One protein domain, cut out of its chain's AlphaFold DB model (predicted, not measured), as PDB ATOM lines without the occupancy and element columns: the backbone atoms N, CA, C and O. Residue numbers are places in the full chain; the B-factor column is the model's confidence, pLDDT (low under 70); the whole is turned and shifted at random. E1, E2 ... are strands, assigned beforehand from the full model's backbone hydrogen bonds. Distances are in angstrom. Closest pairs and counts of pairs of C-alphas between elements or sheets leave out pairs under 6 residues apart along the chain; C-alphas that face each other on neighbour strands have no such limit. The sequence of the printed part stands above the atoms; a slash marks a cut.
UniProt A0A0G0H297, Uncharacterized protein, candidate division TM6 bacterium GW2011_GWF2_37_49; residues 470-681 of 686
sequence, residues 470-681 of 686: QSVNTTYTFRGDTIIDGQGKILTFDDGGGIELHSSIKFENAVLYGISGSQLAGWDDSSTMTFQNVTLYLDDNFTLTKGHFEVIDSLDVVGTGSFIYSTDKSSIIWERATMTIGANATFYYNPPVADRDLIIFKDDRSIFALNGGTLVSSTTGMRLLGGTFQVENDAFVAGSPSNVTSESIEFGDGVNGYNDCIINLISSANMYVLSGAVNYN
ATOM      1  N   GLN A 470     -20.806  19.713  14.368       95.38
ATOM      2  CA  GLN A 470     -19.507  19.534  15.013       95.38
ATOM      3  C   GLN A 470     -19.434  18.216  15.785       95.38
ATOM      4  O   GLN A 470     -20.464  17.610  16.077       95.38
ATOM      5  N   SER A 471     -18.217  17.804  16.133       94.38
ATOM      6  CA  SER A 471     -17.975  16.582  16.896       94.38
ATOM      7  C   SER A 471     -17.668  16.865  18.363       94.38
ATOM      8  O   SER A 471     -16.961  17.816  18.702       94.38
ATOM      9  N   VAL A 472     -18.146  15.976  19.223       94.75
ATOM     10  CA  VAL A 472     -17.686  15.772  20.591       94.75
ATOM     11  C   VAL A 472     -16.612  14.690  20.524       94.75
ATOM     12  O   VAL A 472     -16.909  13.534  20.248       94.75
ATOM     13  N   ASN A 473     -15.356  15.073  20.741       90.19
ATOM     14  CA  ASN A 473     -14.187  14.193  20.594       90.19
ATOM     15  C   ASN A 473     -13.567  13.758  21.935       90.19
ATOM     16  O   ASN A 473     -12.603  12.995  21.964       90.19
ATOM     17  N   THR A 474     -14.103  14.260  23.046       92.81
ATOM     18  CA  THR A 474     -13.725  13.891  24.411       92.81
ATOM     19  C   THR A 474     -14.941  13.993  25.329       92.81
ATOM     20  O   THR A 474     -15.972  14.547  24.937       92.81
ATOM     21  N   THR A 475     -14.844  13.461  26.544       94.00
ATOM     22  CA  THR A 475     -15.923  13.553  27.529       94.00
ATOM     23  C   THR A 475     -15.905  14.907  28.228       94.00
ATOM     24  O   THR A 475     -14.901  15.289  28.830       94.00
ATOM     25  N   TYR A 476     -17.033  15.615  28.190       95.44
ATOM     26  CA  TYR A 476     -17.214  16.897  28.868       95.44
ATOM     27  C   TYR A 476     -18.142  16.767  30.077       95.44
ATOM     28  O   TYR A 476     -19.158  16.074  30.024       95.44
ATOM     29  N   THR A 477     -17.812  17.475  31.158       96.56
ATOM     30  CA  THR A 477     -18.588  17.457  32.403       96.56
ATOM     31  C   THR A 477     -19.601  18.604  32.431       96.56
ATOM     32  O   THR A 477     -19.236  19.774  32.272       96.56
ATOM     33  N   PHE A 478     -20.863  18.275  32.707       97.38
ATOM     34  CA  PHE A 478     -21.966  19.224  32.875       97.38
ATOM     35  C   PHE A 478     -22.528  19.152  34.303       97.38
ATOM     36  O   PHE A 478     -22.789  18.069  34.833       97.38
ATOM     37  N   ARG A 479     -22.712  20.314  34.943       95.50
ATOM     38  CA  ARG A 479     -23.200  20.468  36.323       95.50
ATOM     39  C   ARG A 479     -24.229  21.598  36.419       95.50
ATOM     40  O   ARG A 479     -24.127  22.601  35.724       95.50
ATOM     41  N   GLY A 480     -25.184  21.470  37.339       94.75
ATOM     42  CA  GLY A 480     -26.303  22.407  37.467       94.75
ATOM     43  C   GLY A 480     -27.224  22.365  36.249       94.75
ATOM     44  O   GLY A 480     -27.223  21.369  35.536       94.75
ATOM     45  N   ASP A 481     -27.980  23.442  36.015       95.94
ATOM     46  CA  ASP A 481     -28.908  23.529  34.887       95.94
ATOM     47  C   ASP A 481     -28.207  24.048  33.634       95.94
ATOM     48  O   ASP A 481     -27.839  25.225  33.559       95.94
ATOM     49  N   THR A 482     -28.011  23.175  32.648       98.06
ATOM     50  CA  THR A 482     -27.271  23.493  31.419       98.06
ATOM     51  C   THR A 482     -28.094  23.251  30.162       98.06
ATOM     52  O   THR A 482     -29.018  22.439  30.150       98.06
ATOM     53  N   ILE A 483     -27.781  23.983  29.090       98.50
ATOM     54  CA  ILE A 483     -28.499  23.888  27.812       98.50
ATOM     55  C   ILE A 483     -27.500  23.770  26.662       98.50
ATOM     56  O   ILE A 483     -26.574  24.576  26.565       98.50
ATOM     57  N   ILE A 484     -27.732  22.819  25.757       98.31
ATOM     58  CA  ILE A 484     -27.139  22.784  24.418       98.31
ATOM     59  C   ILE A 484     -28.256  23.049  23.408       98.31
ATOM     60  O   ILE A 484     -29.132  22.212  23.199       98.31
ATOM     61  N   ASP A 485     -28.209  24.222  22.786       98.31
ATOM     62  CA  ASP A 485     -29.092  24.628  21.696       98.31
ATOM     63  C   ASP A 485     -28.409  24.354  20.361       98.31
ATOM     64  O   ASP A 485     -27.459  25.036  19.961       98.31
ATOM     65  N   GLY A 486     -28.889  23.313  19.690       97.19
ATOM     66  CA  GLY A 486     -28.342  22.850  18.432       97.19
ATOM     67  C   GLY A 486     -28.683  23.743  17.249       97.19
ATOM     68  O   GLY A 486     -28.004  23.642  16.234       97.19
ATOM     69  N   GLN A 487     -29.714  24.595  17.319       96.88
ATOM     70  CA  GLN A 487     -30.202  25.385  16.174       96.88
ATOM     71  C   GLN A 487     -30.347  24.579  14.858       96.88
ATOM     72  O   GLN A 487     -29.972  25.027  13.764       96.88
ATOM     73  N   GLY A 488     -30.845  23.349  14.970       96.50
ATOM     74  CA  GLY A 488     -31.009  22.384  13.883       96.50
ATOM     75  C   GLY A 488     -29.703  21.777  13.356       96.50
ATOM     76  O   GLY A 488     -29.688  21.256  12.242       96.50
ATOM     77  N   LYS A 489     -28.587  21.900  14.086       97.94
ATOM     78  CA  LYS A 489     -27.280  21.333  13.721       97.94
ATOM     79  C   LYS A 489     -27.097  19.926  14.288       97.94
ATOM     80  O   LYS A 489     -27.855  19.471  15.147       97.94
ATOM     81  N   ILE A 490     -26.076  19.246  13.771       98.25
ATOM     82  CA  ILE A 490     -25.698  17.892  14.175       98.25
ATOM     83  C   ILE A 490     -24.540  17.975  15.171       98.25
ATOM     84  O   ILE A 490     -23.526  18.612  14.885       98.25
ATOM     85  N   LEU A 491     -24.693  17.312  16.312       97.69
ATOM     86  CA  LEU A 491     -23.632  17.065  17.276       97.69
ATOM     87  C   LEU A 491     -23.253  15.581  17.210       97.69
ATOM     88  O   LEU A 491     -24.020  14.727  17.653       97.69
ATOM     89  N   THR A 492     -22.101  15.281  16.616       97.69
ATOM     90  CA  THR A 492     -21.607  13.909  16.419       97.69
ATOM     91  C   THR A 492     -20.766  13.468  17.612       97.69
ATOM     92  O   THR A 492     -19.861  14.190  18.014       97.69
ATOM     93  N   PHE A 493     -21.032  12.296  18.178       96.25
ATOM     94  CA  PHE A 493     -20.256  11.725  19.277       96.25
ATOM     95  C   PHE A 493     -19.267  10.695  18.725       96.25
ATOM     96  O   PHE A 493     -19.667   9.614  18.305       96.25
ATOM     97  N   ASP A 494     -17.977  11.036  18.718       91.19
ATOM     98  CA  ASP A 494     -16.921  10.140  18.231       91.19
ATOM     99  C   ASP A 494     -16.565   9.064  19.293       91.19
ATOM    100  O   ASP A 494     -16.997   9.152  20.444       91.19
ATOM    101  N   ASP A 495     -15.712   8.084  18.954       84.69
ATOM    102  CA  ASP A 495     -15.334   6.933  19.813       84.69
ATOM    103  C   ASP A 495     -14.800   7.295  21.223       84.69
ATOM    104  O   ASP A 495     -14.775   6.452  22.120       84.69
ATOM    105  N   GLY A 496     -14.358   8.540  21.441       83.62
ATOM    106  CA  GLY A 496     -13.917   9.064  22.745       83.62
ATOM    107  C   GLY A 496     -14.784  10.194  23.309       83.62
ATOM    108  O   GLY A 496     -14.461  10.740  24.363       83.62
ATOM    109  N   GLY A 497     -15.842  10.581  22.596       92.12
ATOM    110  CA  GLY A 497     -16.726  11.688  22.929       92.12
ATOM    111  C   GLY A 497     -17.849  11.293  23.872       92.12
ATOM    112  O   GLY A 497     -18.489  10.264  23.682       92.12
ATOM    113  N   GLY A 498     -18.139  12.135  24.859       95.12
ATOM    114  CA  GLY A 498     -19.241  11.886  25.780       95.12
ATOM    115  C   GLY A 498     -19.660  13.110  26.581       95.12
ATOM    116  O   GLY A 498     -19.021  14.163  26.562       95.12
ATOM    117  N   ILE A 499     -20.752  12.951  27.313       95.81
ATOM    118  CA  ILE A 499     -21.276  13.903  28.279       95.81
ATOM    119  C   ILE A 499     -21.433  13.170  29.607       95.81
ATOM    120  O   ILE A 499     -22.162  12.184  29.713       95.81
ATOM    121  N   GLU A 500     -20.743  13.685  30.617       95.19
ATOM    122  CA  GLU A 500     -20.875  13.270  32.008       95.19
ATOM    123  C   GLU A 500     -21.751  14.285  32.745       95.19
ATOM    124  O   GLU A 500     -21.403  15.464  32.869       95.19
ATOM    125  N   LEU A 501     -22.910  13.835  33.218       95.38
ATOM    126  CA  LEU A 501     -23.963  14.702  33.733       95.38
ATOM    127  C   LEU A 501     -24.111  14.587  35.253       95.38
ATOM    128  O   LEU A 501     -24.640  13.599  35.747       95.38
ATOM    129  N   HIS A 502     -23.754  15.634  35.996       93.56
ATOM    130  CA  HIS A 502     -23.900  15.693  37.461       93.56
ATOM    131  C   HIS A 502     -25.215  16.325  37.949       93.56
ATOM    132  O   HIS A 502     -25.423  16.442  39.152       93.56
ATOM    133  N   SER A 503     -26.061  16.824  37.044       93.56
ATOM    134  CA  SER A 503     -27.357  17.428  37.379       93.56
ATOM    135  C   SER A 503     -28.254  17.434  36.137       93.56
ATOM    136  O   SER A 503     -28.560  16.355  35.641       93.56
ATOM    137  N   SER A 504     -28.654  18.584  35.586       95.19
ATOM    138  CA  SER A 504     -29.574  18.635  34.449       95.19
ATOM    139  C   SER A 504     -28.914  19.175  33.172       95.19
ATOM    140  O   SER A 504     -28.128  20.129  33.170       95.19
ATOM    141  N   ILE A 505     -29.226  18.537  32.046       97.75
ATOM    142  CA  ILE A 505     -28.888  19.053  30.723       97.75
ATOM    143  C   ILE A 505     -30.118  19.003  29.842       97.75
ATOM    144  O   ILE A 505     -30.828  17.998  29.786       97.75
ATOM    145  N   LYS A 506     -30.348  20.097  29.129       98.50
ATOM    146  CA  LYS A 506     -31.357  20.185  28.090       98.50
ATOM    147  C   LYS A 506     -30.691  20.239  26.725       98.50
ATOM    148  O   LYS A 506     -29.933  21.165  26.444       98.50
ATOM    149  N   PHE A 507     -31.027  19.290  25.869       98.62
ATOM    150  CA  PHE A 507     -30.759  19.364  24.439       98.62
ATOM    151  C   PHE A 507     -31.982  19.972  23.754       98.62
ATOM    152  O   PHE A 507     -33.093  19.470  23.930       98.62
ATOM    153  N   GLU A 508     -31.796  21.046  22.988       98.50
ATOM    154  CA  GLU A 508     -32.875  21.666  22.215       98.50
ATOM    155  C   GLU A 508     -32.502  21.838  20.742       98.50
ATOM    156  O   GLU A 508     -31.392  22.262  20.427       98.50
ATOM    157  N   ASN A 509     -33.435  21.522  19.838       98.25
ATOM    158  CA  ASN A 509     -33.285  21.719  18.392       98.25
ATOM    159  C   ASN A 509     -31.996  21.089  17.832       98.25
ATOM    160  O   ASN A 509     -31.216  21.770  17.164       98.25
ATOM    161  N   ALA A 510     -31.728  19.816  18.119       98.19
ATOM    162  CA  ALA A 510     -30.451  19.184  17.783       98.19
ATOM    163  C   ALA A 510     -30.621  17.773  17.215       98.19
ATOM    164  O   ALA A 510     -31.541  17.045  17.583       98.19
ATOM    165  N   VAL A 511     -29.679  17.364  16.366       98.62
ATOM    166  CA  VAL A 511     -29.478  15.951  16.022       98.62
ATOM    167  C   VAL A 511     -28.252  15.461  16.779       98.62
ATOM    168  O   VAL A 511     -27.148  15.941  16.531       98.62
ATOM    169  N   LEU A 512     -28.438  14.526  17.704       98.31
ATOM    170  CA  LEU A 512     -27.352  13.853  18.412       98.31
ATOM    171  C   LEU A 512     -27.007  12.585  17.629       98.31
ATOM    172  O   LEU A 512     -27.815  11.659  17.574       98.31
ATOM    173  N   TYR A 513     -25.851  12.576  16.970       98.00
ATOM    174  CA  TYR A 513     -25.465  11.518  16.036       98.00
ATOM    175  C   TYR A 513     -24.364  10.626  16.607       98.00
ATOM    176  O   TYR A 513     -23.439  11.131  17.240       98.00
ATOM    177  N   GLY A 514     -24.431   9.322  16.331       96.06
ATOM    178  CA  GLY A 514     -23.387   8.366  16.707       96.06
ATOM    179  C   GLY A 514     -23.474   7.885  18.152       96.06
ATOM    180  O   GLY A 514     -22.474   7.470  18.726       96.06
ATOM    181  N   ILE A 515     -24.661   7.957  18.759       97.06
ATOM    182  CA  ILE A 515     -24.838   7.632  20.173       97.06
ATOM    183  C   ILE A 515     -24.734   6.117  20.387       97.06
ATOM    184  O   ILE A 515     -25.405   5.330  19.720       97.06
ATOM    185  N   SER A 516     -23.903   5.717  21.346       95.56
ATOM    186  CA  SER A 516     -23.666   4.329  21.747       95.56
ATOM    187  C   SER A 516     -23.146   4.236  23.190       95.56
ATOM    188  O   SER A 516     -22.773   5.232  23.821       95.56
ATOM    189  N   GLY A 517     -23.145   3.025  23.754       94.12
ATOM    190  CA  GLY A 517     -22.584   2.715  25.069       94.12
ATOM    191  C   GLY A 517     -23.147   3.596  26.186       94.12
ATOM    192  O   GLY A 517     -24.346   3.588  26.463       94.12
ATOM    193  N   SER A 518     -22.255   4.344  26.836       90.06
ATOM    194  CA  SER A 518     -22.563   5.283  27.922       90.06
ATOM    195  C   SER A 518     -22.149   6.718  27.575       90.06
ATOM    196  O   SER A 518     -21.715   7.459  28.454       90.06
ATOM    197  N   GLN A 519     -22.220   7.112  26.297       94.44
ATOM    198  CA  GLN A 519     -21.797   8.453  25.861       94.44
ATOM    199  C   GLN A 519     -22.650   9.582  26.459       94.44
ATOM    200  O   GLN A 519     -22.167  10.702  26.576       94.44
ATOM    201  N   LEU A 520     -23.887   9.301  26.876       94.06
ATOM    202  CA  LEU A 520     -24.712  10.199  27.685       94.06
ATOM    203  C   LEU A 520     -24.913   9.554  29.063       94.06
ATOM    204  O   LEU A 520     -25.841   8.770  29.253       94.06
ATOM    205  N   ALA A 521     -24.016   9.822  30.013       89.12
ATOM    206  CA  ALA A 521     -24.021   9.165  31.319       89.12
ATOM    207  C   ALA A 521     -24.449  10.121  32.438       89.12
ATOM    208  O   ALA A 521     -23.832  11.164  32.656       89.12
ATOM    209  N   GLY A 522     -25.480   9.732  33.193       91.75
ATOM    210  CA  GLY A 522     -25.762  10.329  34.496       91.75
ATOM    211  C   GLY A 522     -24.695   9.923  35.513       91.75
ATOM    212  O   GLY A 522     -24.356   8.746  35.621       91.75
ATOM    213  N   TRP A 523     -24.169  10.887  36.262       91.44
ATOM    214  CA  TRP A 523     -23.252  10.640  37.374       91.44
ATOM    215  C   TRP A 523     -23.958   9.919  38.524       91.44
ATOM    216  O   TRP A 523     -23.406   9.004  39.137       91.44
ATOM    217  N   ASP A 524     -25.194  10.326  38.811       93.19
ATOM    218  CA  ASP A 524     -26.020   9.721  39.838       93.19
ATOM    219  C   ASP A 524     -27.508   9.734  39.465       93.19
ATOM    220  O   ASP A 524     -27.933  10.094  38.369       93.19
ATOM    221  N   ASP A 525     -28.301   9.258  40.408       94.62
ATOM    222  CA  ASP A 525     -29.740   9.091  40.333       94.62
ATOM    223  C   ASP A 525     -30.526  10.418  40.245       94.62
ATOM    224  O   ASP A 525     -31.725  10.382  39.981       94.62
ATOM    225  N   SER A 526     -29.883  11.569  40.476       93.38
ATOM    226  CA  SER A 526     -30.481  12.906  40.347       93.38
ATOM    227  C   SER A 526     -30.293  13.530  38.962       93.38
ATOM    228  O   SER A 526     -30.881  14.575  38.671       93.38
ATOM    229  N   SER A 527     -29.487  12.908  38.096       96.12
ATOM    230  CA  SER A 527     -29.203  13.422  36.761       96.12
ATOM    231  C   SER A 527     -30.456  13.428  35.871       96.12
ATOM    232  O   SER A 527     -31.173  12.434  35.802       96.12
ATOM    233  N   THR A 528     -30.709  14.529  35.160       97.25
ATOM    234  CA  THR A 528     -31.880  14.692  34.274       97.25
ATOM    235  C   THR A 528     -31.455  15.067  32.857       97.25
ATOM    236  O   THR A 528     -30.861  16.125  32.643       97.25
ATOM    237  N   MET A 529     -31.794  14.233  31.872       97.75
ATOM    238  CA  MET A 529     -31.590  14.531  30.448       97.75
ATOM    239  C   MET A 529     -32.904  14.977  29.813       97.75
ATOM    240  O   MET A 529     -33.804  14.172  29.609       97.75
ATOM    241  N   THR A 530     -33.033  16.260  29.493       98.56
ATOM    242  CA  THR A 530     -34.218  16.791  28.809       98.56
ATOM    243  C   THR A 530     -33.975  16.879  27.307       98.56
ATOM    244  O   THR A 530     -33.005  17.494  26.866       98.56
ATOM    245  N   PHE A 531     -34.885  16.319  26.519       98.81
ATOM    246  CA  PHE A 531     -34.876  16.386  25.062       98.81
ATOM    247  C   PHE A 531     -36.031  17.262  24.579       98.81
ATOM    248  O   PHE A 531     -37.185  16.980  24.897       98.81
ATOM    249  N   GLN A 532     -35.724  18.321  23.823       98.69
ATOM    250  CA  GLN A 532     -36.726  19.170  23.181       98.69
ATOM    251  C   GLN A 532     -36.467  19.346  21.690       98.69
ATOM    252  O   GLN A 532     -35.532  20.047  21.306       98.69
ATOM    253  N   ASN A 533     -37.327  18.774  20.846       98.62
ATOM    254  CA  ASN A 533     -37.138  18.787  19.395       98.62
ATOM    255  C   ASN A 533     -35.760  18.207  19.022       98.62
ATOM    256  O   ASN A 533     -34.897  18.890  18.459       98.62
ATOM    257  N   VAL A 534     -35.531  16.960  19.445       98.81
ATOM    258  CA  VAL A 534     -34.248  16.262  19.303       98.81
ATOM    259  C   VAL A 534     -34.413  14.966  18.522       98.81
ATOM    260  O   VAL A 534     -35.313  14.177  18.795       98.81
ATOM    261  N   THR A 535     -33.486  14.705  17.601       98.75
ATOM    262  CA  THR A 535     -33.290  13.373  17.015       98.75
ATOM    263  C   THR A 535     -32.074  12.715  17.662       98.75
ATOM    264  O   THR A 535     -30.974  13.266  17.607       98.75
ATOM    265  N   LEU A 536     -32.260  11.539  18.257       98.50
ATOM    266  CA  LEU A 536     -31.218  10.703  18.847       98.50
ATOM    267  C   LEU A 536     -30.902   9.548  17.884       98.50
ATOM    268  O   LEU A 536     -31.686   8.608  17.763       98.50
ATOM    269  N   TYR A 537     -29.771   9.625  17.182       98.38
ATOM    270  CA  TYR A 537     -29.346   8.609  16.218       98.38
ATOM    271  C   TYR A 537     -28.377   7.615  16.873       98.38
ATOM    272  O   TYR A 537     -27.248   7.973  17.222       98.38
ATOM    273  N   LEU A 538     -28.835   6.373  17.034       98.06
ATOM    274  CA  LEU A 538     -28.114   5.276  17.674       98.06
ATOM    275  C   LEU A 538     -27.308   4.465  16.648       98.06
ATOM    276  O   LEU A 538     -27.893   3.784  15.799       98.06
ATOM    277  N   ASP A 539     -25.980   4.479  16.773       94.94
ATOM    278  CA  ASP A 539     -25.088   3.626  15.967       94.94
ATOM    279  C   ASP A 539     -24.929   2.224  16.585       94.94
ATOM    280  O   ASP A 539     -24.763   1.236  15.871       94.94
ATOM    281  N   ASP A 540     -25.058   2.123  17.910       96.44
ATOM    282  CA  ASP A 540     -25.101   0.872  18.673       96.44
ATOM    283  C   ASP A 540     -25.987   1.076  19.921       96.44
ATOM    284  O   ASP A 540     -26.612   2.122  20.106       96.44
ATOM    285  N   ASN A 541     -26.079   0.074  20.788       97.88
ATOM    286  CA  ASN A 541     -26.862   0.128  22.011       97.88
ATOM    287  C   ASN A 541     -26.375   1.241  22.943       97.88
ATOM    288  O   ASN A 541     -25.219   1.251  23.364       97.88
ATOM    289  N   PHE A 542     -27.291   2.120  23.332       97.19
ATOM    290  CA  PHE A 542     -27.114   3.135  24.362       97.19
ATOM    291  C   PHE A 542     -27.813   2.686  25.645       97.19
ATOM    292  O   PHE A 542     -28.968   2.270  25.599       97.19
ATOM    293  N   THR A 543     -27.139   2.765  26.795       97.25
ATOM    294  CA  THR A 543     -27.714   2.340  28.082       97.25
ATOM    295  C   THR A 543     -27.802   3.492  29.073       97.25
ATOM    296  O   THR A 543     -26.782   4.017  29.518       97.25
ATOM    297  N   LEU A 544     -29.024   3.814  29.502       96.56
ATOM    298  CA  LEU A 544     -29.279   4.737  30.604       96.56
ATOM    299  C   LEU A 544     -29.318   3.962  31.927       96.56
ATOM    300  O   LEU A 544     -30.307   3.299  32.235       96.56
ATOM    301  N   THR A 545     -28.239   4.030  32.710       96.25
ATOM    302  CA  THR A 545     -28.110   3.316  34.000       96.25
ATOM    303  C   THR A 545     -28.381   4.188  35.225       96.25
ATOM    304  O   THR A 545     -28.583   3.660  36.321       96.25
ATOM    305  N   LYS A 546     -28.342   5.514  35.057       95.75
ATOM    306  CA  LYS A 546     -28.428   6.518  36.119       95.75
ATOM    307  C   LYS A 546     -29.229   7.727  35.672       95.75
ATOM    308  O   LYS A 546     -29.147   8.124  34.511       95.75
ATOM    309  N   GLY A 547     -29.967   8.302  36.617       96.12
ATOM    310  CA  GLY A 547     -30.870   9.418  36.369       96.12
ATOM    311  C   GLY A 547     -32.108   9.014  35.572       96.12
ATOM    312  O   GLY A 547     -32.434   7.827  35.466       96.12
ATOM    313  N   HIS A 548     -32.782  10.014  35.011       97.19
ATOM    314  CA  HIS A 548     -33.931   9.857  34.122       97.19
ATOM    315  C   HIS A 548     -33.841  10.811  32.927       97.19
ATOM    316  O   HIS A 548     -33.049  11.757  32.903       97.19
ATOM    317  N   PHE A 549     -34.665  10.552  31.916       98.12
ATOM    318  CA  PHE A 549     -34.895  11.479  30.811       98.12
ATOM    319  C   PHE A 549     -36.288  12.112  30.850       98.12
ATOM    320  O   PHE A 549     -37.241  11.521  31.365       98.12
ATOM    321  N   GLU A 550     -36.401  13.285  30.237       98.69
ATOM    322  CA  GLU A 550     -37.653  13.995  29.998       98.69
ATOM    323  C   GLU A 550     -37.788  14.358  28.520       98.69
ATOM    324  O   GLU A 550     -36.806  14.738  27.878       98.69
ATOM    325  N   VAL A 551     -39.004  14.273  27.983       98.88
ATOM    326  CA  VAL A 551     -39.314  14.679  26.606       98.88
ATOM    327  C   VAL A 551     -40.270  15.860  26.623       98.88
ATOM    328  O   VAL A 551     -41.365  15.773  27.179       98.88
ATOM    329  N   ILE A 552     -39.849  16.951  25.988       98.19
ATOM    330  CA  ILE A 552     -40.637  18.155  25.723       98.19
ATOM    331  C   ILE A 552     -40.768  18.274  24.201       98.19
ATOM    332  O   ILE A 552     -39.788  18.103  23.489       98.19
ATOM    333  N   ASP A 553     -41.954  18.576  23.680       98.44
ATOM    334  CA  ASP A 553     -42.257  18.616  22.238       98.44
ATOM    335  C   ASP A 553     -41.994  17.294  21.486       98.44
ATOM    336  O   ASP A 553     -42.940  16.559  21.205       98.44
ATOM    337  N   SER A 554     -40.744  16.960  21.151       98.56
ATOM    338  CA  SER A 554     -40.412  15.700  20.479       98.56
ATOM    339  C   SER A 554     -39.018  15.147  20.791       98.56
ATOM    340  O   SER A 554     -38.040  15.890  20.932       98.56
ATOM    341  N   LEU A 555     -38.943  13.815  20.844       98.81
ATOM    342  CA  LEU A 555     -37.721  13.014  20.818       98.81
ATOM    343  C   LEU A 555     -37.893  11.878  19.805       98.81
ATOM    344  O   LEU A 555     -38.686  10.969  20.039       98.81
ATOM    345  N   ASP A 556     -37.108  11.887  18.732       98.75
ATOM    346  CA  ASP A 556     -37.086  10.803  17.748       98.75
ATOM    347  C   ASP A 556     -35.833   9.945  17.938       98.75
ATOM    348  O   ASP A 556     -34.717  10.391  17.675       98.75
ATOM    349  N   VAL A 557     -36.010   8.705  18.386       98.69
ATOM    350  CA  VAL A 557     -34.937   7.715  18.523       98.69
ATOM    351  C   VAL A 557     -34.874   6.884  17.247       98.69
ATOM    352  O   VAL A 557     -35.813   6.160  16.922       98.69
ATOM    353  N   VAL A 558     -33.771   6.982  16.513       98.44
ATOM    354  CA  VAL A 558     -33.574   6.333  15.206       98.44
ATOM    355  C   VAL A 558     -32.223   5.617  15.155       98.44
ATOM    356  O   VAL A 558     -31.407   5.767  16.059       98.44
ATOM    357  N   GLY A 559     -31.971   4.849  14.095       97.12
ATOM    358  CA  GLY A 559     -30.733   4.083  13.917       97.12
ATOM    359  C   GLY A 559     -30.952   2.583  14.096       97.12
ATOM    360  O   GLY A 559     -32.081   2.105  14.001       97.12
ATOM    361  N   THR A 560     -29.874   1.829  14.304       94.81
ATOM    362  CA  THR A 560     -29.917   0.355  14.418       94.81
ATOM    363  C   THR A 560     -29.703  -0.156  15.840       94.81
ATOM    364  O   THR A 560     -29.816  -1.357  16.083       94.81
ATOM    365  N   GLY A 561     -29.361   0.736  16.771       97.06
ATOM    366  CA  GLY A 561     -29.132   0.405  18.173       97.06
ATOM    367  C   GLY A 561     -30.406   0.318  19.015       97.06
ATOM    368  O   GLY A 561     -31.512   0.671  18.593       97.06
ATOM    369  N   SER A 562     -30.226  -0.125  20.259       98.19
ATOM    370  CA  SER A 562     -31.263  -0.093  21.292       98.19
ATOM    371  C   SER A 562     -31.031   1.050  22.278       98.19
ATOM    372  O   SER A 562     -29.933   1.184  22.813       98.19
ATOM    373  N   PHE A 563     -32.072   1.815  22.598       98.44
ATOM    374  CA  PHE A 563     -32.135   2.591  23.831       98.44
ATOM    375  C   PHE A 563     -32.516   1.630  24.960       98.44
ATOM    376  O   PHE A 563     -33.671   1.227  25.087       98.44
ATOM    377  N   ILE A 564     -31.550   1.275  25.801       98.25
ATOM    378  CA  ILE A 564     -31.734   0.398  26.957       98.25
ATOM    379  C   ILE A 564     -32.009   1.245  28.202       98.25
ATOM    380  O   ILE A 564     -31.129   1.934  28.723       98.25
ATOM    381  N   TYR A 565     -33.240   1.168  28.698       97.81
ATOM    382  CA  TYR A 565     -33.675   1.812  29.929       97.81
ATOM    383  C   TYR A 565     -33.354   0.915  31.130       97.81
ATOM    384  O   TYR A 565     -34.076  -0.044  31.400       97.81
ATOM    385  N   SER A 566     -32.255   1.205  31.833       96.81
ATOM    386  CA  SER A 566     -31.689   0.369  32.903       96.81
ATOM    387  C   SER A 566     -31.516   1.139  34.223       96.81
ATOM    388  O   SER A 566     -30.556   0.916  34.965       96.81
ATOM    389  N   THR A 567     -32.452   2.039  34.522       96.81
ATOM    390  CA  THR A 567     -32.515   2.872  35.737       96.81
ATOM    391  C   THR A 567     -33.797   2.568  36.519       96.81
ATOM    392  O   THR A 567     -34.771   2.090  35.945       96.81
ATOM    393  N   ASP A 568     -33.797   2.807  37.830       97.19
ATOM    394  CA  ASP A 568     -34.972   2.683  38.711       97.19
ATOM    395  C   ASP A 568     -35.726   4.014  38.887       97.19
ATOM    396  O   ASP A 568     -36.656   4.111  39.687       97.19
ATOM    397  N   LYS A 569     -35.293   5.062  38.184       97.94
ATOM    398  CA  LYS A 569     -35.940   6.375  38.193       97.94
ATOM    399  C   LYS A 569     -37.029   6.438  37.148       97.94
ATOM    400  O   LYS A 569     -37.008   5.672  36.192       97.94
ATOM    401  N   SER A 570     -37.988   7.334  37.351       97.94
ATOM    402  CA  SER A 570     -39.092   7.527  36.419       97.94
ATOM    403  C   SER A 570     -38.753   8.598  35.389       97.94
ATOM    404  O   SER A 570     -38.331   9.694  35.749       97.94
ATOM    405  N   SER A 571     -38.987   8.290  34.121       98.56
ATOM    406  CA  SER A 571     -38.883   9.211  32.995       98.56
ATOM    407  C   SER A 571     -40.235   9.806  32.637       98.56
ATOM    408  O   SER A 571     -41.268   9.166  32.824       98.56
ATOM    409  N   ILE A 572     -40.235  11.035  32.119       98.69
ATOM    410  CA  ILE A 572     -41.462  11.810  31.895       98.69
ATOM    411  C   ILE A 572     -41.592  12.179  30.419       98.69
ATOM    412  O   ILE A 572     -40.678  12.748  29.822       98.69
ATOM    413  N   ILE A 573     -42.762  11.919  29.846       98.75
ATOM    414  CA  ILE A 573     -43.191  12.503  28.574       98.75
ATOM    415  C   ILE A 573     -44.214  13.587  28.923       98.75
ATOM    416  O   ILE A 573     -45.287  13.283  29.451       98.75
ATOM    417  N   TRP A 574     -43.855  14.854  28.697       98.69
ATOM    418  CA  TRP A 574     -44.663  16.016  29.093       98.69
ATOM    419  C   TRP A 574     -45.946  16.160  28.257       98.69
ATOM    420  O   TRP A 574     -46.176  15.410  27.302       98.69
ATOM    421  N   GLU A 575     -46.831  17.090  28.633       97.44
ATOM    422  CA  GLU A 575     -48.091  17.290  27.915       97.44
ATOM    423  C   GLU A 575     -47.819  17.655  26.451       97.44
ATOM    424  O   GLU A 575     -47.049  18.573  26.162       97.44
ATOM    425  N   ARG A 576     -48.506  16.982  25.517       96.81
ATOM    426  CA  ARG A 576     -48.365  17.195  24.058       96.81
ATOM    427  C   ARG A 576     -46.978  16.866  23.487       96.81
ATOM    428  O   ARG A 576     -46.724  17.220  22.336       96.81
ATOM    429  N   ALA A 577     -46.103  16.230  24.264       98.62
ATOM    430  CA  ALA A 577     -44.805  15.771  23.793       98.62
ATOM    431  C   ALA A 577     -44.902  14.362  23.186       98.62
ATOM    432  O   ALA A 577     -45.696  13.538  23.650       98.62
ATOM    433  N   THR A 578     -44.058  14.075  22.194       98.75
ATOM    434  CA  THR A 578     -43.995  12.766  21.528       98.75
ATOM    435  C   THR A 578     -42.597  12.168  21.619       98.75
ATOM    436  O   THR A 578     -41.626  12.770  21.172       98.75
ATOM    437  N   MET A 579     -42.493  10.952  22.146       98.69
ATOM    438  CA  MET A 579     -41.304  10.116  21.996       98.69
ATOM    439  C   MET A 579     -41.559   9.083  20.900       98.69
ATOM    440  O   MET A 579     -42.457   8.261  21.050       98.69
ATOM    441  N   THR A 580     -40.770   9.092  19.829       98.69
ATOM    442  CA  THR A 580     -40.902   8.159  18.703       98.69
ATOM    443  C   THR A 580     -39.725   7.197  18.664       98.69
ATOM    444  O   THR A 580     -38.573   7.627  18.678       98.69
ATOM    445  N   ILE A 581     -39.990   5.898  18.530       98.75
ATOM    446  CA  ILE A 581     -38.979   4.899  18.167       98.75
ATOM    447  C   ILE A 581     -39.127   4.590  16.680       98.75
ATOM    448  O   ILE A 581     -40.121   3.996  16.254       98.75
ATOM    449  N   GLY A 582     -38.155   5.033  15.889       97.94
ATOM    450  CA  GLY A 582     -38.137   4.880  14.440       97.94
ATOM    451  C   GLY A 582     -37.730   3.484  13.968       97.94
ATOM    452  O   GLY A 582     -37.335   2.616  14.748       97.94
ATOM    453  N   ALA A 583     -37.799   3.283  12.653       95.19
ATOM    454  CA  ALA A 583     -37.510   2.004  12.019       95.19
ATOM    455  C   ALA A 583     -36.109   1.478  12.367       95.19
ATOM    456  O   ALA A 583     -35.121   2.204  12.260       95.19
ATOM    457  N   ASN A 584     -36.040   0.188  12.710       94.81
ATOM    458  CA  ASN A 584     -34.844  -0.549  13.152       94.81
ATOM    459  C   ASN A 584     -34.288  -0.175  14.538       94.81
ATOM    460  O   ASN A 584     -33.459  -0.923  15.054       94.81
ATOM    461  N   ALA A 585     -34.758   0.906  15.162       98.25
ATOM    462  CA  ALA A 585     -34.398   1.226  16.535       98.25
ATOM    463  C   ALA A 585     -35.248   0.407  17.516       98.25
ATOM    464  O   ALA A 585     -36.392   0.027  17.234       98.25
ATOM    465  N   THR A 586     -34.680   0.149  18.692       98.56
ATOM    466  CA  THR A 586     -35.364  -0.578  19.766       98.56
ATOM    467  C   THR A 586     -35.389   0.251  21.043       98.56
ATOM    468  O   THR A 586     -34.358   0.761  21.464       98.56
ATOM    469  N   PHE A 587     -36.538   0.352  21.706       98.62
ATOM    470  CA  PHE A 587     -36.602   0.767  23.107       98.62
ATOM    471  C   PHE A 587     -36.709  -0.478  23.981       98.62
ATOM    472  O   PHE A 587     -37.656  -1.251  23.841       98.62
ATOM    473  N   TYR A 588     -35.738  -0.690  24.867       98.12
ATOM    474  CA  TYR A 588     -35.686  -1.854  25.743       98.12
ATOM    475  C   TYR A 588     -35.873  -1.447  27.206       98.12
ATOM    476  O   TYR A 588     -34.965  -0.912  27.841       98.12
ATOM    477  N   TYR A 589     -37.057  -1.731  27.747       98.00
ATOM    478  CA  TYR A 589     -37.404  -1.523  29.148       98.00
ATOM    479  C   TYR A 589     -36.820  -2.646  30.018       98.00
ATOM    480  O   TYR A 589     -37.346  -3.762  30.048       98.00
ATOM    481  N   ASN A 590     -35.713  -2.360  30.708       97.00
ATOM    482  CA  ASN A 590     -34.979  -3.323  31.530       97.00
ATOM    483  C   ASN A 590     -34.468  -2.703  32.850       97.00
ATOM    484  O   ASN A 590     -33.259  -2.704  33.106       97.00
ATOM    485  N   PRO A 591     -35.354  -2.141  33.691       97.50
ATOM    486  CA  PRO A 591     -34.935  -1.543  34.952       97.50
ATOM    487  C   PRO A 591     -34.373  -2.604  35.918       97.50
ATOM    488  O   PRO A 591     -34.796  -3.762  35.889       97.50
ATOM    489  N   PRO A 592     -33.461  -2.223  36.832       96.56
ATOM    490  CA  PRO A 592     -32.882  -3.132  37.826       96.56
ATOM    491  C   PRO A 592     -33.842  -3.453  38.986       96.56
ATOM    492  O   PRO A 592     -33.487  -4.199  39.900       96.56
ATOM    493  N   VAL A 593     -35.043  -2.871  38.971       95.88
ATOM    494  CA  VAL A 593     -36.105  -3.045  39.963       95.88
ATOM    495  C   VAL A 593     -37.337  -3.658  39.306       95.88
ATOM    496  O   VAL A 593     -37.565  -3.493  38.110       95.88
ATOM    497  N   ALA A 594     -38.158  -4.344  40.101       95.00
ATOM    498  CA  ALA A 594     -39.425  -4.916  39.653       95.00
ATOM    499  C   ALA A 594     -40.543  -3.851  39.576       95.00
ATOM    500  O   ALA A 594     -41.625  -4.048  40.127       95.00
ATOM    501  N   ASP A 595     -40.254  -2.712  38.944       97.06
ATOM    502  CA  ASP A 595     -41.203  -1.622  38.719       97.06
ATOM    503  C   ASP A 595     -41.571  -1.546  37.233       97.06
ATOM    504  O   ASP A 595     -40.705  -1.508  36.353       97.06
ATOM    505  N   ARG A 596     -42.872  -1.552  36.956       96.56
ATOM    506  CA  ARG A 596     -43.444  -1.589  35.606       96.56
ATOM    507  C   ARG A 596     -43.844  -0.202  35.105       96.56
ATOM    508  O   ARG A 596     -44.108  -0.080  33.914       96.56
ATOM    509  N   ASP A 597     -43.856   0.808  35.976       97.06
ATOM    510  CA  ASP A 597     -44.502   2.104  35.745       97.06
ATOM    511  C   ASP A 597     -43.486   3.265  35.661       97.06
ATOM    512  O   ASP A 597     -43.790   4.406  36.011       97.06
ATOM    513  N   LEU A 598     -42.250   3.001  35.217       98.12
ATOM    514  CA  LEU A 598     -41.187   4.017  35.204       98.12
ATOM    515  C   LEU A 598     -41.257   4.985  34.015       98.12
ATOM    516  O   LEU A 598     -40.504   5.954  33.997       98.12
ATOM    517  N   ILE A 599     -42.141   4.770  33.039       98.31
ATOM    518  CA  ILE A 599     -42.414   5.750  31.978       98.31
ATOM    519  C   ILE A 599     -43.746   6.434  32.279       98.31
ATOM    520  O   ILE A 599     -44.805   5.816  32.199       98.31
ATOM    521  N   ILE A 600     -43.680   7.717  32.633       98.38
ATOM    522  CA  ILE A 600     -44.820   8.513  33.079       98.38
ATOM    523  C   ILE A 600     -45.301   9.416  31.943       98.38
ATOM    524  O   ILE A 600     -44.561  10.268  31.446       98.38
ATOM    525  N   PHE A 601     -46.579   9.283  31.598       98.38
ATOM    526  CA  PHE A 601     -47.296  10.236  30.758       98.38
ATOM    527  C   PHE A 601     -47.899  11.338  31.618       98.38
ATOM    528  O   PHE A 601     -48.535  11.064  32.638       98.38
ATOM    529  N   LYS A 602     -47.697  12.594  31.221       97.50
ATOM    530  CA  LYS A 602     -48.191  13.720  32.009       97.50
ATOM    531  C   LYS A 602     -49.683  13.979  31.802       97.50
ATOM    532  O   LYS A 602     -50.370  14.330  32.762       97.50
ATOM    533  N   ASP A 603     -50.172  13.790  30.579       93.94
ATOM    534  CA  ASP A 603     -51.593  13.787  30.239       93.94
ATOM    535  C   ASP A 603     -51.896  12.826  29.074       93.94
ATOM    536  O   ASP A 603     -51.015  12.125  28.581       93.94
ATOM    537  N   ASP A 604     -53.152  12.786  28.632       93.69
ATOM    538  CA  ASP A 604     -53.622  11.970  27.503       93.69
ATOM    539  C   ASP A 604     -52.997  12.355  26.146       93.69
ATOM    540  O   ASP A 604     -53.048  11.574  25.194       93.69
ATOM    541  N   ARG A 605     -52.368  13.534  26.051       95.50
ATOM    542  CA  ARG A 605     -51.672  14.039  24.859       95.50
ATOM    543  C   ARG A 605     -50.169  13.768  24.896       95.50
ATOM    544  O   ARG A 605     -49.490  14.128  23.939       95.50
ATOM    545  N   SER A 606     -49.642  13.179  25.966       98.38
ATOM    546  CA  SER A 606     -48.285  12.630  26.002       98.38
ATOM    547  C   SER A 606     -48.246  11.329  25.191       98.38
ATOM    548  O   SER A 606     -49.010  10.403  25.473       98.38
ATOM    549  N   ILE A 607     -47.384  11.256  24.173       98.50
ATOM    550  CA  ILE A 607     -47.384  10.164  23.189       98.50
ATOM    551  C   ILE A 607     -46.077   9.368  23.257       98.50
ATOM    552  O   ILE A 607     -44.989   9.930  23.137       98.50
ATOM    553  N   PHE A 608     -46.189   8.044  23.374       98.56
ATOM    554  CA  PHE A 608     -45.116   7.103  23.045       98.56
ATOM    555  C   PHE A 608     -45.474   6.425  21.721       98.56
ATOM    556  O   PHE A 608     -46.452   5.683  21.648       98.56
ATOM    557  N   ALA A 609     -44.698   6.681  20.673       98.31
ATOM    558  CA  ALA A 609     -44.951   6.203  19.324       98.31
ATOM    559  C   ALA A 609     -43.914   5.163  18.876       98.31
ATOM    560  O   ALA A 609     -42.713   5.324  19.083       98.31
ATOM    561  N   LEU A 610     -44.372   4.120  18.188       98.31
ATOM    562  CA  LEU A 610     -43.526   3.241  17.387       98.31
ATOM    563  C   LEU A 610     -43.769   3.544  15.914       98.31
ATOM    564  O   LEU A 610     -44.872   3.320  15.430       98.31
ATOM    565  N   ASN A 611     -42.747   4.011  15.203       96.94
ATOM    566  CA  ASN A 611     -42.793   4.249  13.764       96.94
ATOM    567  C   ASN A 611     -41.843   3.294  13.042       96.94
ATOM    568  O   ASN A 611     -40.695   3.625  12.753       96.94
ATOM    569  N   GLY A 612     -42.305   2.063  12.818       95.56
ATOM    570  CA  GLY A 612     -41.459   0.975  12.320       95.56
ATOM    571  C   GLY A 612     -40.484   0.385  13.355       95.56
ATOM    572  O   GLY A 612     -39.687  -0.493  13.019       95.56
ATOM    573  N   GLY A 613     -40.484   0.911  14.583       97.50
ATOM    574  CA  GLY A 613     -39.563   0.539  15.659       97.50
ATOM    575  C   GLY A 613     -40.021  -0.656  16.497       97.50
ATOM    576  O   GLY A 613     -41.115  -1.197  16.311       97.50
ATOM    577  N   THR A 614     -39.170  -1.049  17.448       98.19
ATOM    578  CA  THR A 614     -39.427  -2.172  18.366       98.19
ATOM    579  C   THR A 614     -39.501  -1.712  19.823       98.19
ATOM    580  O   THR A 614     -38.605  -1.019  20.301       98.19
ATOM    581  N   LEU A 615     -40.531  -2.139  20.560       98.12
ATOM    582  CA  LEU A 615     -40.608  -2.039  22.021       98.12
ATOM    583  C   LEU A 615     -40.355  -3.410  22.653       98.12
ATOM    584  O   LEU A 615     -41.061  -4.374  22.357       98.12
ATOM    585  N   VAL A 616     -39.384  -3.495  23.555       97.06
ATOM    586  CA  VAL A 616     -39.057  -4.722  24.290       97.06
ATOM    587  C   VAL A 616     -39.199  -4.476  25.787       97.06
ATOM    588  O   VAL A 616     -38.722  -3.458  26.285       97.06
ATOM    589  N   SER A 617     -39.790  -5.415  26.523       95.44
ATOM    590  CA  SER A 617     -39.748  -5.438  27.990       95.44
ATOM    591  C   SER A 617     -38.983  -6.657  28.502       95.44
ATOM    592  O   SER A 617     -39.085  -7.748  27.938       95.44
ATOM    593  N   SER A 618     -38.231  -6.490  29.591       93.94
ATOM    594  CA  SER A 618     -37.558  -7.597  30.281       93.94
ATOM    595  C   SER A 618     -38.547  -8.460  31.085       93.94
ATOM    596  O   SER A 618     -39.766  -8.301  30.981       93.94
ATOM    597  N   THR A 619     -38.038  -9.355  31.940       93.25
ATOM    598  CA  THR A 619     -38.855 -10.102  32.919       93.25
ATOM    599  C   THR A 619     -39.547  -9.197  33.940       93.25
ATOM    600  O   THR A 619     -40.392  -9.668  34.685       93.25
ATOM    601  N   THR A 620     -39.216  -7.904  34.002       94.31
ATOM    602  CA  THR A 620     -39.976  -6.943  34.810       94.31
ATOM    603  C   THR A 620     -41.372  -6.700  34.230       94.31
ATOM    604  O   THR A 620     -42.305  -6.435  34.982       94.31
ATOM    605  N   GLY A 621     -41.533  -6.817  32.906       94.88
ATOM    606  CA  GLY A 621     -42.693  -6.290  32.190       94.88
ATOM    607  C   GLY A 621     -42.679  -4.760  32.137       94.88
ATOM    608  O   GLY A 621     -41.902  -4.102  32.825       94.88
ATOM    609  N   MET A 622     -43.546  -4.184  31.313       96.62
ATOM    610  CA  MET A 622     -43.724  -2.735  31.207       96.62
ATOM    611  C   MET A 622     -45.213  -2.434  31.238       96.62
ATOM    612  O   MET A 622     -45.988  -3.150  30.608       96.62
ATOM    613  N   ARG A 623     -45.631  -1.399  31.955       96.31
ATOM    614  CA  ARG A 623     -47.021  -0.970  31.985       96.31
ATOM    615  C   ARG A 623     -47.111   0.517  31.674       96.31
ATOM    616  O   ARG A 623     -46.375   1.332  32.216       96.31
ATOM    617  N   LEU A 624     -48.006   0.846  30.754       96.81
ATOM    618  CA  LEU A 624     -48.277   2.203  30.306       96.81
ATOM    619  C   LEU A 624     -49.611   2.647  30.906       96.81
ATOM    620  O   LEU A 624     -50.650   2.047  30.621       96.81
ATOM    621  N   LEU A 625     -49.562   3.670  31.761       96.06
ATOM    622  CA  LEU A 625     -50.719   4.207  32.479       96.06
ATOM    623  C   LEU A 625     -51.035   5.617  31.978       96.06
ATOM    624  O   LEU A 625     -50.168   6.491  32.003       96.06
ATOM    625  N   GLY A 626     -52.276   5.845  31.549       94.12
ATOM    626  CA  GLY A 626     -52.670   7.097  30.906       94.12
ATOM    627  C   GLY A 626     -52.012   7.286  29.534       94.12
ATOM    628  O   GLY A 626     -51.540   6.332  28.910       94.12
ATOM    629  N   GLY A 627     -51.966   8.537  29.068       96.50
ATOM    630  CA  GLY A 627     -51.285   8.905  27.826       96.50
ATOM    631  C   GLY A 627     -51.816   8.211  26.574       96.50
ATOM    632  O   GLY A 627     -52.904   7.627  26.557       96.50
ATOM    633  N   THR A 628     -51.016   8.286  25.514       97.88
ATOM    634  CA  THR A 628     -51.297   7.645  24.230       97.88
ATOM    635  C   THR A 628     -50.113   6.787  23.780       97.88
ATOM    636  O   THR A 628     -49.005   7.283  23.587       97.88
ATOM    637  N   PHE A 629     -50.361   5.503  23.532       97.75
ATOM    638  CA  PHE A 629     -49.470   4.633  22.774       97.75
ATOM    639  C   PHE A 629     -49.879   4.631  21.297       97.75
ATOM    640  O   PHE A 629     -51.008   4.274  20.950       97.75
ATOM    641  N   GLN A 630     -48.968   5.035  20.416       97.69
ATOM    642  CA  GLN A 630     -49.235   5.202  18.990       97.69
ATOM    643  C   GLN A 630     -48.394   4.239  18.152       97.69
ATOM    644  O   GLN A 630     -47.198   4.078  18.370       97.69
ATOM    645  N   VAL A 631     -49.016   3.612  17.160       97.00
ATOM    646  CA  VAL A 631     -48.348   2.729  16.205       97.00
ATOM    647  C   VAL A 631     -48.475   3.316  14.811       97.00
ATOM    648  O   VAL A 631     -49.584   3.535  14.323       97.00
ATOM    649  N   GLU A 632     -47.324   3.533  14.186       92.69
ATOM    650  CA  GLU A 632     -47.121   4.013  12.827       92.69
ATOM    651  C   GLU A 632     -46.326   2.968  12.034       92.69
ATOM    652  O   GLU A 632     -45.301   2.461  12.496       92.69
ATOM    653  N   ASN A 633     -46.786   2.649  10.821       92.44
ATOM    654  CA  ASN A 633     -46.212   1.584   9.990       92.44
ATOM    655  C   ASN A 633     -46.184   0.212  10.707       92.44
ATOM    656  O   ASN A 633     -46.975  -0.044  11.615       92.44
ATOM    657  N   ASP A 634     -45.336  -0.702  10.239       94.81
ATOM    658  CA  ASP A 634     -45.150  -2.028  10.826       94.81
ATOM    659  C   ASP A 634     -44.256  -1.936  12.069       94.81
ATOM    660  O   ASP A 634     -43.035  -1.879  11.948       94.81
ATOM    661  N   ALA A 635     -44.853  -1.919  13.260       96.12
ATOM    662  CA  ALA A 635     -44.139  -1.861  14.531       96.12
ATOM    663  C   ALA A 635     -44.126  -3.206  15.259       96.12
ATOM    664  O   ALA A 635     -45.004  -4.057  15.077       96.12
ATOM    665  N   PHE A 636     -43.154  -3.370  16.151       96.94
ATOM    666  CA  PHE A 636     -42.890  -4.634  16.822       96.94
ATOM    667  C   PHE A 636     -42.921  -4.472  18.338       96.94
ATOM    668  O   PHE A 636     -42.397  -3.506  18.888       96.94
ATOM    669  N   VAL A 637     -43.511  -5.443  19.027       96.00
ATOM    670  CA  VAL A 637     -43.516  -5.513  20.490       96.00
ATOM    671  C   VAL A 637     -43.060  -6.896  20.945       96.00
ATOM    672  O   VAL A 637     -43.442  -7.909  20.356       96.00
ATOM    673  N   ALA A 638     -42.228  -6.955  21.980       93.50
ATOM    674  CA  ALA A 638     -41.689  -8.201  22.516       93.50
ATOM    675  C   ALA A 638     -41.655  -8.164  24.049       93.50
ATOM    676  O   ALA A 638     -40.918  -7.386  24.651       93.50
ATOM    677  N   GLY A 639     -42.447  -9.024  24.684       87.12
ATOM    678  CA  GLY A 639     -42.375  -9.275  26.121       87.12
ATOM    679  C   GLY A 639     -41.470 -10.458  26.460       87.12
ATOM    680  O   GLY A 639     -40.928 -11.135  25.574       87.12
ATOM    681  N   SER A 640     -41.376 -10.757  27.758       82.69
ATOM    682  CA  SER A 640     -40.673 -11.942  28.254       82.69
ATOM    683  C   SER A 640     -41.242 -13.236  27.635       82.69
ATOM    684  O   SER A 640     -42.466 -13.392  27.571       82.69
ATOM    685  N   PRO A 641     -40.405 -14.209  27.216       77.69
ATOM    686  CA  PRO A 641     -40.862 -15.459  26.590       77.69
ATOM    687  C   PRO A 641     -41.728 -16.362  27.487       77.69
ATOM    688  O   PRO A 641     -42.268 -17.360  27.014       77.69
ATOM    689  N   SER A 642     -41.823 -16.060  28.784       75.56
ATOM    690  CA  SER A 642     -42.481 -16.879  29.808       75.56
ATOM    691  C   SER A 642     -44.020 -16.857  29.750       75.56
ATOM    692  O   SER A 642     -44.659 -17.665  30.424       75.56
ATOM    693  N   ASN A 643     -44.625 -15.961  28.951       69.31
ATOM    694  CA  ASN A 643     -46.076 -15.704  28.883       69.31
ATOM    695  C   ASN A 643     -46.726 -15.383  30.246       69.31
ATOM    696  O   ASN A 643     -47.925 -15.595  30.437       69.31
ATOM    697  N   VAL A 644     -45.953 -14.869  31.204       82.12
ATOM    698  CA  VAL A 644     -46.462 -14.446  32.512       82.12
ATOM    699  C   VAL A 644     -47.012 -13.023  32.401       82.12
ATOM    700  O   VAL A 644     -46.332 -12.121  31.916       82.12
ATOM    701  N   THR A 645     -48.242 -12.795  32.868       81.44
ATOM    702  CA  THR A 645     -48.919 -11.487  32.771       81.44
ATOM    703  C   THR A 645     -48.159 -10.362  33.472       81.44
ATOM    704  O   THR A 645     -48.115  -9.253  32.949       81.44
ATOM    705  N   SER A 646     -47.497 -10.634  34.600       85.50
ATOM    706  CA  SER A 646     -46.655  -9.640  35.280       85.50
ATOM    707  C   SER A 646     -45.403  -9.249  34.492       85.50
ATOM    708  O   SER A 646     -44.834  -8.207  34.773       85.50
ATOM    709  N   GLU A 647     -44.991 -10.048  33.504       91.00
ATOM    710  CA  GLU A 647     -43.827  -9.792  32.642       91.00
ATOM    711  C   GLU A 647     -44.236  -9.274  31.246       91.00
ATOM    712  O   GLU A 647     -43.412  -9.194  30.331       91.00
ATOM    713  N   SER A 648     -45.524  -8.957  31.061       91.81
ATOM    714  CA  SER A 648     -46.090  -8.476  29.796       91.81
ATOM    715  C   SER A 648     -45.927  -6.967  29.612       91.81
ATOM    716  O   SER A 648     -45.747  -6.222  30.585       91.81
ATOM    717  N   ILE A 649     -46.049  -6.529  28.356       95.25
ATOM    718  CA  ILE A 649     -46.339  -5.131  28.023       95.25
ATOM    719  C   ILE A 649     -47.841  -4.919  28.238       95.25
ATOM    720  O   ILE A 649     -48.655  -5.588  27.601       95.25
ATOM    721  N   GLU A 650     -48.213  -4.028  29.150       95.56
ATOM    722  CA  GLU A 650     -49.589  -3.826  29.604       95.56
ATOM    723  C   GLU A 650     -50.053  -2.383  29.387       95.56
ATOM    724  O   GLU A 650     -49.322  -1.436  29.669       95.56
ATOM    725  N   PHE A 651     -51.282  -2.218  28.905       95.69
ATOM    726  CA  PHE A 651     -51.938  -0.924  28.720       95.69
ATOM    727  C   PHE A 651     -53.068  -0.786  29.743       95.69
ATOM    728  O   PHE A 651     -54.008  -1.579  29.699       95.69
ATOM    729  N   GLY A 652     -52.975   0.189  30.651       95.06
ATOM    730  CA  GLY A 652     -53.925   0.362  31.758       95.06
ATOM    731  C   GLY A 652     -53.642  -0.516  32.985       95.06
ATOM    732  O   GLY A 652     -52.723  -1.335  32.982       95.06
ATOM    733  N   ASP A 653     -54.411  -0.324  34.063       94.19
ATOM    734  CA  ASP A 653     -54.281  -1.078  35.324       94.19
ATOM    735  C   ASP A 653     -55.502  -1.938  35.701       94.19
ATOM    736  O   ASP A 653     -55.431  -2.729  36.645       94.19
ATOM    737  N   GLY A 654     -56.609  -1.812  34.971       93.75
ATOM    738  CA  GLY A 654     -57.862  -2.539  35.179       93.75
ATOM    739  C   GLY A 654     -58.663  -2.078  36.393       93.75
ATOM    740  O   GLY A 654     -59.633  -2.737  36.772       93.75
ATOM    741  N   VAL A 655     -58.257  -0.977  37.031       92.44
ATOM    742  CA  VAL A 655     -58.815  -0.495  38.300       92.44
ATOM    743  C   VAL A 655     -59.350   0.926  38.165       92.44
ATOM    744  O   VAL A 655     -60.452   1.202  38.643       92.44
ATOM    745  N   ASN A 656     -58.599   1.833  37.537       89.88
ATOM    746  CA  ASN A 656     -58.915   3.257  37.498       89.88
ATOM    747  C   ASN A 656     -58.891   3.801  36.063       89.88
ATOM    748  O   ASN A 656     -57.842   3.830  35.438       89.88
ATOM    749  N   GLY A 657     -60.014   4.349  35.587       89.50
ATOM    750  CA  GLY A 657     -60.110   4.918  34.235       89.50
ATOM    751  C   GLY A 657     -59.193   6.116  33.960       89.50
ATOM    752  O   GLY A 657     -58.916   6.412  32.805       89.50
ATOM    753  N   TYR A 658     -58.656   6.786  34.989       89.38
ATOM    754  CA  TYR A 658     -57.592   7.787  34.793       89.38
ATOM    755  C   TYR A 658     -56.260   7.175  34.337       89.38
ATOM    756  O   TYR A 658     -55.417   7.888  33.799       89.38
ATOM    757  N   ASN A 659     -56.073   5.876  34.567       93.81
ATOM    758  CA  ASN A 659     -54.880   5.131  34.195       93.81
ATOM    759  C   ASN A 659     -55.048   4.392  32.859       93.81
ATOM    760  O   ASN A 659     -54.105   3.735  32.421       93.81
ATOM    761  N   ASP A 660     -56.203   4.502  32.197       94.62
ATOM    762  CA  ASP A 660     -56.428   3.891  30.889       94.62
ATOM    763  C   ASP A 660     -55.487   4.499  29.842       94.62
ATOM    764  O   ASP A 660     -55.404   5.719  29.690       94.62
ATOM    765  N   CYS A 661     -54.793   3.646  29.091       95.38
ATOM    766  CA  CYS A 661     -53.908   4.086  28.017       95.38
ATOM    767  C   CYS A 661     -54.668   4.138  26.687       95.38
ATOM    768  O   CYS A 661     -55.337   3.170  26.304       95.38
ATOM    769  N   ILE A 662     -54.573   5.254  25.963       95.56
ATOM    770  CA  ILE A 662     -55.164   5.388  24.626       95.56
ATOM    771  C   ILE A 662     -54.258   4.665  23.630       95.56
ATOM    772  O   ILE A 662     -53.074   4.963  23.540       95.56
ATOM    773  N   ILE A 663     -54.807   3.734  22.851       94.69
ATOM    774  CA  ILE A 663     -54.044   3.002  21.833       94.69
ATOM    775  C   ILE A 663     -54.505   3.449  20.449       94.69
ATOM    776  O   ILE A 663     -55.652   3.213  20.068       94.69
ATOM    777  N   ASN A 664     -53.596   4.050  19.684       94.50
ATOM    778  CA  ASN A 664     -53.860   4.548  18.339       94.50
ATOM    779  C   ASN A 664     -53.034   3.782  17.303       94.50
ATOM    780  O   ASN A 664     -51.812   3.887  17.276       94.50
ATOM    781  N   LEU A 665     -53.700   3.060  16.400       92.62
ATOM    782  CA  LEU A 665     -53.077   2.522  15.191       92.62
ATOM    783  C   LEU A 665     -53.447   3.451  14.037       92.62
ATOM    784  O   LEU A 665     -54.620   3.532  13.661       92.62
ATOM    785  N   ILE A 666     -52.473   4.192  13.500       89.94
ATOM    786  CA  ILE A 666     -52.743   5.094  12.375       89.94
ATOM    787  C   ILE A 666     -52.980   4.296  11.081       89.94
ATOM    788  O   ILE A 666     -52.750   3.089  11.019       89.94
ATOM    789  N   SER A 667     -53.479   4.954  10.028       83.94
ATOM    790  CA  SER A 667     -53.834   4.273   8.775       83.94
ATOM    791  C   SER A 667     -52.675   3.427   8.237       83.94
ATOM    792  O   SER A 667     -51.577   3.940   8.037       83.94
ATOM    793  N   SER A 668     -52.961   2.156   7.940       85.25
ATOM    794  CA  SER A 668     -52.003   1.163   7.429       85.25
ATOM    795  C   SER A 668     -50.911   0.718   8.411       85.25
ATOM    796  O   SER A 668     -49.985   0.029   7.991       85.25
ATOM    797  N   ALA A 669     -51.008   1.077   9.692       92.81
ATOM    798  CA  ALA A 669     -50.092   0.597  10.717       92.81
ATOM    799  C   ALA A 669     -50.465  -0.817  11.192       92.81
ATOM    800  O   ALA A 669     -51.646  -1.133  11.361       92.81
ATOM    801  N   ASN A 670     -49.459  -1.653  11.445       92.81
ATOM    802  CA  ASN A 670     -49.623  -2.994  12.005       92.81
ATOM    803  C   ASN A 670     -48.737  -3.132  13.242       92.81
ATOM    804  O   ASN A 670     -47.585  -2.712  13.234       92.81
ATOM    805  N   MET A 671     -49.260  -3.759  14.295       94.31
ATOM    806  CA  MET A 671     -48.483  -4.100  15.485       94.31
ATOM    807  C   MET A 671     -48.268  -5.613  15.534       94.31
ATOM    808  O   MET A 671     -49.232  -6.376  15.616       94.31
ATOM    809  N   TYR A 672     -47.010  -6.045  15.511       95.19
ATOM    810  CA  TYR A 672     -46.626  -7.453  15.581       95.19
ATOM    811  C   TYR A 672     -46.082  -7.794  16.964       95.19
ATOM    812  O   TYR A 672     -45.098  -7.214  17.418       95.19
ATOM    813  N   VAL A 673     -46.689  -8.784  17.618       92.50
ATOM    814  CA  VAL A 673     -46.162  -9.354  18.863       92.50
ATOM    815  C   VAL A 673     -45.150 -10.440  18.504       92.50
ATOM    816  O   VAL A 673     -45.529 -11.507  18.024       92.50
ATOM    817  N   LEU A 674     -43.861 -10.157  18.699       92.31
ATOM    818  CA  LEU A 674     -42.763 -11.059  18.335       92.31
ATOM    819  C   LEU A 674     -42.556 -12.178  19.363       92.31
ATOM    820  O   LEU A 674     -42.256 -13.315  18.997       92.31
ATOM    821  N   SER A 675     -42.708 -11.860  20.650       89.44
ATOM    822  CA  SER A 675     -42.588 -12.805  21.763       89.44
ATOM    823  C   SER A 675     -43.334 -12.312  23.001       89.44
ATOM    824  O   SER A 675     -43.609 -11.119  23.139       89.44
ATOM    825  N   GLY A 676     -43.625 -13.230  23.923       88.88
ATOM    826  CA  GLY A 676     -44.298 -12.927  25.184       88.88
ATOM    827  C   GLY A 676     -45.776 -12.571  25.023       88.88
ATOM    828  O   GLY A 676     -46.433 -12.992  24.070       88.88
ATOM    829  N   ALA A 677     -46.297 -11.802  25.979       87.56
ATOM    830  CA  ALA A 677     -47.688 -11.368  26.011       87.56
ATOM    831  C   ALA A 677     -47.800  -9.838  25.969       87.56
ATOM    832  O   ALA A 677     -46.958  -9.123  26.516       87.56
ATOM    833  N   VAL A 678     -48.885  -9.362  25.357       90.38
ATOM    834  CA  VAL A 678     -49.367  -7.980  25.442       90.38
ATOM    835  C   VAL A 678     -50.731  -8.019  26.119       90.38
ATOM    836  O   VAL A 678     -51.596  -8.789  25.697       90.38
ATOM    837  N   ASN A 679     -50.918  -7.227  27.171       92.38
ATOM    838  CA  ASN A 679     -52.144  -7.196  27.957       92.38
ATOM    839  C   ASN A 679     -52.876  -5.861  27.771       92.38
ATOM    840  O   ASN A 679     -52.302  -4.793  27.960       92.38
ATOM    841  N   TYR A 680     -54.157  -5.925  27.417       92.25
ATOM    842  CA  TYR A 680     -55.035  -4.762  27.394       92.25
ATOM    843  C   TYR A 680     -55.884  -4.775  28.663       92.25
ATOM    844  O   TYR A 680     -56.746  -5.639  28.819       92.25
ATOM    845  N   ASN A 681     -55.620  -3.835  29.562       94.38
ATOM    846  CA  ASN A 681     -56.196  -3.772  30.896       94.38
ATOM    847  C   ASN A 681     -56.773  -2.375  31.187       94.38
ATOM    848  O   ASN A 681     -56.620  -1.845  32.279       94.38
TER     849      ASN A 681
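Overview. This is residues 470 to 681 of the 686 residues of an uncharacterized protein of candidate division TM6 bacterium GW2011_GWF2_37_49 (UniProt A0A0G0H297). The chain winds in stacked turns as a solenoid, with strands of successive turns side by side in its walls, from E1 and E2 at one end of the longest axis to E21 and E22 at the other. The long strands E3, E5, E7 and E8 bend round corners from one wall to the next, while later turns are made of shorter strands. The printed part has 212 residues with 22 named strands, E1 to E22 in order, and no named helix; its class is all strand. Sixteen strands form a branched sheet, and E2 E4 E6 and E16 E19 E22 are two small sheets, with parallel neighbours throughout. The whole is compact, with a radius of gyration of the C-alphas of 16.5 A and spans of 46 by 35 by 31 A.

Along the chain. E1, residues 470 to 472, begins at C-alpha 470 (-19.507, 19.534, 15.013) and runs on into E2, 475 to 478, at 88 degrees. E3, 481 to 493, is 21.4 A long and bends by 115 degrees at 489; E4 is 498 to 501. E5, 504 to 517, is 19.8 A long and bends by 122 degrees at 510; E6 is 520 to 522. E7, 528 to 544, bends by 160 degrees at 536, its end C-alphas 10.9 A apart; E8, 548 to 559, is 21.3 A long and bends by 114 degrees at 553. Then come E9 562 to 565, E10 571 to 573, E11 578 to 582, E12 586 to 589, E13 599 to 601, E14 607 to 611, E15 614 to 617, E16 622 to 624, E17 628 to 632, E18 634 to 638, E19 649 to 651, E20 662 to 665, E21 670 to 675, and E22 678 to 680, ending at C-alpha 680 (-55.035, -4.762, 27.394).

Arrangement. In the branched sheet, twisted, E1 and E5 lie on opposite sides of E3, with N 472 and O 492 at 2.8 A and N 484 and O 506 at 2.8 A. E5 lies on one side of E7, with N 507 and O 530 at 2.9 A; E8 and E9 lie on the other side, with N 531 and O 550 at 2.8 A and N 544 and O 564 at 2.9 A. E7 lies on one side of E8, and E10 and E11 lie on the other side, with N 551 and O 572 at 2.9 A for E10 and N 557 and O 580 at 2.8 A for E11. E13 is the neighbour of E10, N 600 and O 571 at 2.8 A. From E11 neighbours follow as E14, E17 and E20, and from E9 as E12, E15, E18 and E21; for instance, N 637 and O 672 are 2.9 A apart. The three sheets form a stack of sheets, face to face in turn: the facing parts of the branched sheet and E2 E4 E6 are 8.4 A centre to centre, those of the branched sheet and E16 E19 E22 8.3 A. N 478 and O 500 are 2.9 A apart, and N 624 and O 650 2.8 A.

Size, cuts and confidence. The C-alphas farthest apart, of Asn 473 and Val 655, are 50.2 A apart. The printed part has no cut and no long link; E12 to E13, E18 to E19 and E19 to E20 are short, the others tight. Mean pLDDT of the printed part is 95.2; residue 643 is under 70.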